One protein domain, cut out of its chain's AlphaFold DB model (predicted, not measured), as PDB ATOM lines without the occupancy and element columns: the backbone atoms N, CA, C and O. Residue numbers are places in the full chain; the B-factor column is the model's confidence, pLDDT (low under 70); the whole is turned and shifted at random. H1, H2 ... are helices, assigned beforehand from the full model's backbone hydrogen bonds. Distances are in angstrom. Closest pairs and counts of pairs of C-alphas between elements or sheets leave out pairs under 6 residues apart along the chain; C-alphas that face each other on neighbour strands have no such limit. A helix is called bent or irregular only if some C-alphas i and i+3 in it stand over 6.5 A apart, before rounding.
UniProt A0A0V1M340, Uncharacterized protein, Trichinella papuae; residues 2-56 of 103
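This is residues 2 to 56 of the 103 residues of an uncharacterized protein of Trichinella papuae (UniProt A0A0V1M340). One long helix, H2, makes the spine and the longest axis, and the two shorter helices H1 and H3 cross over its mid-part at large angles, near each other. The chain folds back at both ends of H2: residues 9 to 16 come from H1 to one end, and residues 42 to 46 return from the other end to H3, while residues 13 to 18 stick out. The printed part has 55 residues, with three named helices in the order H1, H2, H3 and no named strand, and its class is all helix. It is only just loose, close to compact, with a radius of gyration of the C-alphas of 12.4 A, and its outline is elongated, spanning 40 by 21 by 17 A.

Start with H2, residues 17 to 41: find C-alpha 17 at (-20.750, -43.223, 25.407), from where the helix runs 36.3 A to C-alpha 41 at (-30.942, -19.532, 51.007). Then go back to H1, residues 3 to 8, which begins with C-alpha 3 at (-22.459, -40.624, 48.204) and is 8.7 A long. Last comes H3, residues 47 to 56, 14.3 A long, which ends with C-alpha 56 at (-41.783, -30.142, 37.991). None of these helices is bent.

Look first at residues 27 to 31 of H2, the part of it that H1 touches. H1 and H2 only just touch, with 3 pairs of C-alphas within 8 A; the closest C-alphas, those of Ile 5 and Asp 27, are 6.7 A apart. Their lines stand at 74 degrees, about perpendicular. Farther along H2, look at Tyr 34: its C-alpha and that of Phe 50 in H3 are the closest of H2 and H3, 7.2 A apart. These two helices are close but not clearly touching, and they run opposite ways at a steep tilt of 69.7 degrees, only just short of about perpendicular. H1 and H3 are near each other, with 5 pairs of C-alphas within 10 A and no pair within 8 A. Along the backbone of H1, H2 and H3, every O i to N i+4 pair is within hydrogen-bond range.

The two C-alphas farthest apart, those of Asn 15 and Ser 42, are 40.3 A apart. The printed part runs from residue 2 to residue 56 without a cut. The link from H1 to H2, 8 residues, is short, and the link from H2 to H3, 5 residues, is tight. Residues 13 to 18 stand free; of these, 17 and 18 belong to H2. In the B-factor column you will find a mean pLDDT of 82.9 for the printed part; residue 2 and residues 41 to 45 are under 70, where the model's confidence is low.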
ATOM      1  N   ASP A   2     -18.921 -39.272  45.339       68.75
ATOM      2  CA  ASP A   2     -19.751 -38.574  46.352       68.75
ATOM      3  C   ASP A   2     -21.021 -39.412  46.594       68.75
ATOM      4  O   ASP A   2     -21.700 -39.759  45.625       68.75
ATOM      5  N   ALA A   3     -21.323 -39.764  47.847       71.25
ATOM      6  CA  ALA A   3     -22.459 -40.624  48.204       71.25
ATOM      7  C   ALA A   3     -23.792 -40.072  47.663       71.25
ATOM      8  O   ALA A   3     -24.672 -40.820  47.251       71.25
ATOM      9  N   ARG A   4     -23.899 -38.743  47.543       70.88
ATOM     10  CA  ARG A   4     -25.081 -38.080  46.973       70.88
ATOM     11  C   ARG A   4     -25.268 -38.358  45.485       70.88
ATOM     12  O   ARG A   4     -26.402 -38.388  45.016       70.88
ATOM     13  N   ILE A   5     -24.175 -38.543  44.742       72.25
ATOM     14  CA  ILE A   5     -24.249 -38.951  43.338       72.25
ATOM     15  C   ILE A   5     -24.761 -40.379  43.281       72.25
ATOM     16  O   ILE A   5     -25.623 -40.650  42.472       72.25
ATOM     17  N   GLU A   6     -24.289 -41.285  44.128       73.62
ATOM     18  CA  GLU A   6     -24.734 -42.681  44.088       73.62
ATOM     19  C   GLU A   6     -26.240 -42.830  44.372       73.62
ATOM     20  O   GLU A   6     -26.933 -43.523  43.627       73.62
ATOM     21  N   ASP A   7     -26.763 -42.078  45.345       76.44
ATOM     22  CA  ASP A   7     -28.175 -42.134  45.744       76.44
ATOM     23  C   ASP A   7     -29.145 -41.430  44.773       76.44
ATOM     24  O   ASP A   7     -30.310 -41.820  44.659       76.44
ATOM     25  N   PHE A   8     -28.704 -40.368  44.086       74.25
ATOM     26  CA  PHE A   8     -29.583 -39.490  43.291       74.25
ATOM     27  C   PHE A   8     -29.204 -39.372  41.806       74.25
ATOM     28  O   PHE A   8     -29.693 -38.493  41.098       74.25
ATOM     29  N   CYS A   9     -28.350 -40.264  41.320       79.94
ATOM     30  CA  CYS A   9     -27.824 -40.243  39.962       79.94
ATOM     31  C   CYS A   9     -28.861 -40.609  38.884       79.94
ATOM     32  O   CYS A   9     -29.673 -41.524  39.036       79.94
ATOM     33  N   CYS A  10     -28.763 -39.947  37.730       79.44
ATOM     34  CA  CYS A  10     -29.626 -40.148  36.564       79.44
ATOM     35  C   CYS A  10     -29.137 -41.247  35.595       79.44
ATOM     36  O   CYS A  10     -29.723 -41.421  34.519       79.44
ATOM     37  N   LYS A  11     -28.066 -41.983  35.927       83.56
ATOM     38  CA  LYS A  11     -27.483 -43.029  35.066       83.56
ATOM     39  C   LYS A  11     -28.512 -44.094  34.711       83.56
ATOM     40  O   LYS A  11     -29.241 -44.622  35.548       83.56
ATOM     41  N   ARG A  12     -28.492 -44.482  33.440       87.62
ATOM     42  CA  ARG A  12     -29.208 -45.645  32.915       87.62
ATOM     43  C   ARG A  12     -28.247 -46.532  32.145       87.62
ATOM     44  O   ARG A  12     -27.254 -46.052  31.598       87.62
ATOM     45  N   LYS A  13     -28.574 -47.824  32.054       89.75
ATOM     46  CA  LYS A  13     -27.840 -48.762  31.201       89.75
ATOM     47  C   LYS A  13     -27.929 -48.291  29.748       89.75
ATOM     48  O   LYS A  13     -29.018 -48.168  29.194       89.75
ATOM     49  N   THR A  14     -26.781 -48.022  29.141       91.50
ATOM     50  CA  THR A  14     -26.667 -47.569  27.754       91.50
ATOM     51  C   THR A  14     -25.349 -48.059  27.169       91.50
ATOM     52  O   THR A  14     -24.349 -48.114  27.875       91.50
ATOM     53  N   ASN A  15     -25.346 -48.410  25.881       93.06
ATOM     54  CA  ASN A  15     -24.123 -48.747  25.141       93.06
ATOM     55  C   ASN A  15     -23.530 -47.522  24.411       93.06
ATOM     56  O   ASN A  15     -22.573 -47.624  23.653       93.06
ATOM     57  N   ARG A  16     -24.140 -46.342  24.575       94.81
ATOM     58  CA  ARG A  16     -23.712 -45.113  23.901       94.81
ATOM     59  C   ARG A  16     -22.922 -44.250  24.873       94.81
ATOM     60  O   ARG A  16     -23.493 -43.720  25.825       94.81
ATOM     61  N   TYR A  17     -21.637 -44.057  24.591       91.75
ATOM     62  CA  TYR A  17     -20.750 -43.223  25.407       91.75
ATOM     63  C   TYR A  17     -21.254 -41.779  25.562       91.75
ATOM     64  O   TYR A  17     -21.192 -41.208  26.646       91.75
ATOM     65  N   THR A  18     -21.845 -41.209  24.511       93.81
ATOM     66  CA  THR A  18     -22.439 -39.863  24.553       93.81
ATOM     67  C   THR A  18     -23.567 -39.745  25.577       93.81
ATOM     68  O   THR A  18     -23.669 -38.736  26.269       93.81
ATOM     69  N   MET A  19     -24.381 -40.793  25.737       93.62
ATOM     70  CA  MET A  19     -25.435 -40.829  26.755       93.62
ATOM     71  C   MET A  19     -24.848 -40.934  28.162       93.62
ATOM     72  O   MET A  19     -25.352 -40.291  29.077       93.62
ATOM     73  N   LEU A  20     -23.769 -41.707  28.334       90.81
ATOM     74  CA  LEU A  20     -23.057 -41.783  29.610       90.81
ATOM     75  C   LEU A  20     -22.506 -40.408  30.013       90.81
ATOM     76  O   LEU A  20     -22.715 -39.981  31.145       90.81
ATOM     77  N   MET A  21     -21.875 -39.696  29.078       92.75
ATOM     78  CA  MET A  21     -21.393 -38.331  29.300       92.75
ATOM     79  C   MET A  21     -22.520 -37.374  29.683       92.75
ATOM     80  O   MET A  21     -22.384 -36.623  30.646       92.75
ATOM     81  N   LEU A  22     -23.660 -37.449  28.993       91.69
ATOM     82  CA  LEU A  22     -24.826 -36.632  29.320       91.69
ATOM     83  C   LEU A  22     -25.324 -36.886  30.753       91.69
ATOM     84  O   LEU A  22     -25.613 -35.928  31.468       91.69
ATOM     85  N   TYR A  23     -25.398 -38.147  31.193       90.38
ATOM     86  CA  TYR A  23     -25.802 -38.474  32.567       90.38
ATOM     87  C   TYR A  23     -24.828 -37.907  33.598       90.38
ATOM     88  O   TYR A  23     -25.266 -37.275  34.554       90.38
ATOM     89  N   LEU A  24     -23.519 -38.053  33.368       88.31
ATOM     90  CA  LEU A  24     -22.495 -37.521  34.270       88.31
ATOM     91  C   LEU A  24     -22.556 -35.993  34.375       88.31
ATOM     92  O   LEU A  24     -22.522 -35.456  35.480       88.31
ATOM     93  N   ILE A  25     -22.695 -35.292  33.246       91.75
ATOM     94  CA  ILE A  25     -22.845 -33.829  33.228       91.75
ATOM     95  C   ILE A  25     -24.106 -33.416  33.992       91.75
ATOM     96  O   ILE A  25     -24.064 -32.495  34.802       91.75
ATOM     97  N   THR A  26     -25.218 -34.121  33.772       89.75
ATOM     98  CA  THR A  26     -26.490 -33.835  34.448       89.75
ATOM     99  C   THR A  26     -26.360 -33.991  35.965       89.75
ATOM    100  O   THR A  26     -26.775 -33.095  36.700       89.75
ATOM    101  N   ASP A  27     -25.727 -35.070  36.436       88.62
ATOM    102  CA  ASP A  27     -25.509 -35.322  37.865       88.62
ATOM    103  C   ASP A  27     -24.653 -34.217  38.513       88.62
ATOM    104  O   ASP A  27     -24.973 -33.732  39.603       88.62
ATOM    105  N   VAL A  28     -23.586 -33.770  37.838       89.31
ATOM    106  CA  VAL A  28     -22.732 -32.674  38.326       89.31
ATOM    107  C   VAL A  28     -23.513 -31.361  38.382       89.31
ATOM    108  O   VAL A  28     -23.507 -30.700  39.417       89.31
ATOM    109  N   CYS A  29     -24.250 -31.012  37.323       89.75
ATOM    110  CA  CYS A  29     -25.049 -29.786  37.279       89.75
ATOM    111  C   CYS A  29     -26.109 -29.734  38.387       89.75
ATOM    112  O   CYS A  29     -26.267 -28.700  39.036       89.75
ATOM    113  N   ILE A  30     -26.819 -30.841  38.632       88.12
ATOM    114  CA  ILE A  30     -27.845 -30.928  39.681       88.12
ATOM    115  C   ILE A  30     -27.220 -30.717  41.064       88.12
ATOM    116  O   ILE A  30     -27.748 -29.945  41.866       88.12
ATOM    117  N   ASN A  31     -26.076 -31.350  41.336       86.06
ATOM    118  CA  ASN A  31     -25.378 -31.196  42.612       86.06
ATOM    119  C   ASN A  31     -24.825 -29.783  42.810       86.06
ATOM    120  O   ASN A  31     -24.969 -29.218  43.894       86.06
ATOM    121  N   SER A  32     -24.235 -29.186  41.774       88.62
ATOM    122  CA  SER A  32     -23.756 -27.803  41.826       88.62
ATOM    123  C   SER A  32     -24.901 -26.812  42.048       88.62
ATOM    124  O   SER A  32     -24.772 -25.907  42.869       88.62
ATOM    125  N   ALA A  33     -26.043 -27.003  41.381       88.38
ATOM    126  CA  ALA A  33     -27.230 -26.171  41.574       88.38
ATOM    127  C   ALA A  33     -27.802 -26.302  42.995       88.38
ATOM    128  O   ALA A  33     -28.163 -25.294  43.605       88.38
ATOM    129  N   TYR A  34     -27.834 -27.523  43.542       86.25
ATOM    130  CA  TYR A  34     -28.230 -27.761  44.928       86.25
ATOM    131  C   TYR A  34     -27.303 -27.034  45.905       86.25
ATOM    132  O   TYR A  34     -27.785 -26.284  46.744       86.25
ATOM    133  N   LEU A  35     -25.981 -27.191  45.760       86.44
ATOM    134  CA  LEU A  35     -24.997 -26.515  46.614       86.44
ATOM    135  C   LEU A  35     -25.149 -24.990  46.567       86.44
ATOM    136  O   LEU A  35     -25.133 -24.346  47.614       86.44
ATOM    137  N   LEU A  36     -25.349 -24.421  45.375       87.69
ATOM    138  CA  LEU A  36     -25.538 -22.983  45.198       87.69
ATOM    139  C   LEU A  36     -26.815 -22.481  45.892       87.69
ATOM    140  O   LEU A  36     -26.787 -21.455  46.570       87.69
ATOM    141  N   MET A  37     -27.929 -23.208  45.765       83.94
ATOM    142  CA  MET A  37     -29.172 -22.864  46.467       83.94
ATOM    143  C   MET A  37     -29.054 -23.049  47.983       83.94
ATOM    144  O   MET A  37     -29.487 -22.180  48.738       83.94
ATOM    145  N   SER A  38     -28.433 -24.142  48.435       82.69
ATOM    146  CA  SER A  38     -28.145 -24.407  49.849       82.69
ATOM    147  C   SER A  38     -27.330 -23.308  50.496       82.69
ATOM    148  O   SER A  38     -27.679 -22.875  51.594       82.69
ATOM    149  N   TYR A  39     -26.316 -22.815  49.791       80.25
ATOM    150  CA  TYR A  39     -25.486 -21.715  50.254       80.25
ATOM    151  C   TYR A  39     -26.260 -20.390  50.329       80.25
ATOM    152  O   TYR A  39     -26.247 -19.731  51.363       80.25
ATOM    153  N   ASN A  40     -26.993 -20.024  49.271       71.75
ATOM    154  CA  ASN A  40     -27.641 -18.710  49.173       71.75
ATOM    155  C   ASN A  40     -28.908 -18.544  50.029       71.75
ATOM    156  O   ASN A  40     -29.275 -17.417  50.345       71.75
ATOM    157  N   GLN A  41     -29.619 -19.625  50.366       64.31
ATOM    158  CA  GLN A  41     -30.942 -19.532  51.007       64.31
ATOM    159  C   GLN A  41     -31.011 -20.118  52.424       64.31
ATOM    160  O   GLN A  41     -32.114 -20.256  52.950       64.31
ATOM    161  N   SER A  42     -29.888 -20.512  53.049       60.41
ATOM    162  CA  SER A  42     -29.925 -21.404  54.227       60.41
ATOM    163  C   SER A  42     -30.874 -22.590  53.959       60.41
ATOM    164  O   SER A  42     -31.727 -22.954  54.776       60.41
ATOM    165  N   TYR A  43     -30.810 -23.122  52.733       59.19
ATOM    166  CA  TYR A  43     -31.842 -23.995  52.184       59.19
ATOM    167  C   TYR A  43     -31.761 -25.370  52.852       59.19
ATOM    168  O   TYR A  43     -30.980 -26.236  52.464       59.19
ATOM    169  N   GLN A  44     -32.605 -25.575  53.860       58.41
ATOM    170  CA  GLN A  44     -32.741 -26.811  54.640       58.41
ATOM    171  C   GLN A  44     -33.626 -27.863  53.940       58.41
ATOM    172  O   GLN A  44     -34.175 -28.759  54.584       58.41
ATOM    173  N   LYS A  45     -33.849 -27.774  52.620       67.50
ATOM    174  CA  LYS A  45     -34.593 -28.834  51.927       67.50
ATOM    175  C   LYS A  45     -33.667 -30.001  51.606       67.50
ATOM    176  O   LYS A  45     -32.599 -29.851  51.017       67.50
ATOM    177  N   ILE A  46     -34.155 -31.192  51.934       79.25
ATOM    178  CA  ILE A  46     -33.570 -32.472  51.537       79.25
ATOM    179  C   ILE A  46     -33.502 -32.535  50.002       79.25
ATOM    180  O   ILE A  46     -34.487 -32.207  49.335       79.25
ATOM    181  N   MET A  47     -32.380 -33.014  49.454       79.75
ATOM    182  CA  MET A  47     -32.106 -33.195  48.014       79.75
ATOM    183  C   MET A  47     -33.295 -33.771  47.220       79.75
ATOM    184  O   MET A  47     -33.626 -33.317  46.128       79.75
ATOM    185  N   LYS A  48     -34.036 -34.710  47.821       82.12
ATOM    186  CA  LYS A  48     -35.273 -35.285  47.270       82.12
ATOM    187  C   LYS A  48     -36.341 -34.239  46.913       82.12
ATOM    188  O   LYS A  48     -36.974 -34.343  45.864       82.12
ATOM    189  N   ARG A  49     -36.575 -33.245  47.779       84.06
ATOM    190  CA  ARG A  49     -37.538 -32.158  47.514       84.06
ATOM    191  C   ARG A  49     -37.019 -31.222  46.429       84.06
ATOM    192  O   ARG A  49     -37.794 -30.867  45.548       84.06
ATOM    193  N   PHE A  50     -35.725 -30.899  46.466       86.06
ATOM    194  CA  PHE A  50     -35.075 -30.095  45.431       86.06
ATOM    195  C   PHE A  50     -35.257 -30.724  44.044       86.06
ATOM    196  O   PHE A  50     -35.780 -30.078  43.143       86.06
ATOM    197  N   MET A  51     -34.954 -32.015  43.892       85.81
ATOM    198  CA  MET A  51     -35.139 -32.708  42.615       85.81
ATOM    199  C   MET A  51     -36.601 -32.789  42.172       85.81
ATOM    200  O   MET A  51     -36.890 -32.645  40.986       85.81
ATOM    201  N   LYS A  52     -37.543 -32.981  43.105       86.62
ATOM    202  CA  LYS A  52     -38.977 -32.968  42.782       86.62
ATOM    203  C   LYS A  52     -39.394 -31.618  42.197       86.62
ATOM    204  O   LYS A  52     -40.054 -31.589  41.161       86.62
ATOM    205  N   GLU A  53     -38.987 -30.517  42.822       87.25
ATOM    206  CA  GLU A  53     -39.268 -29.163  42.335       87.25
ATOM    207  C   GLU A  53     -38.576 -28.900  40.992       87.25
ATOM    208  O   GLU A  53     -39.229 -28.459  40.045       87.25
ATOM    209  N   LEU A  54     -37.301 -29.281  40.870       86.62
ATOM    210  CA  LEU A  54     -36.528 -29.154  39.638       86.62
ATOM    211  C   LEU A  54     -37.171 -29.917  38.472       86.62
ATOM    212  O   LEU A  54     -37.229 -29.389  37.370       86.62
ATOM    213  N   SER A  55     -37.700 -31.123  38.708       84.31
ATOM    214  CA  SER A  55     -38.395 -31.919  37.685       84.31
ATOM    215  C   SER A  55     -39.762 -31.352  37.294       84.31
ATOM    216  O   SER A  55     -40.189 -31.499  36.148       84.31
ATOM    217  N   ALA A  56     -40.446 -30.675  38.222       85.88
ATOM    218  CA  ALA A  56     -41.783 -30.142  37.991       85.88
ATOM    219  C   ALA A  56     -41.770 -28.941  37.036       85.88
ATOM    220  O   ALA A  56     -42.710 -28.772  36.262       85.88
TER     221      ALA A  56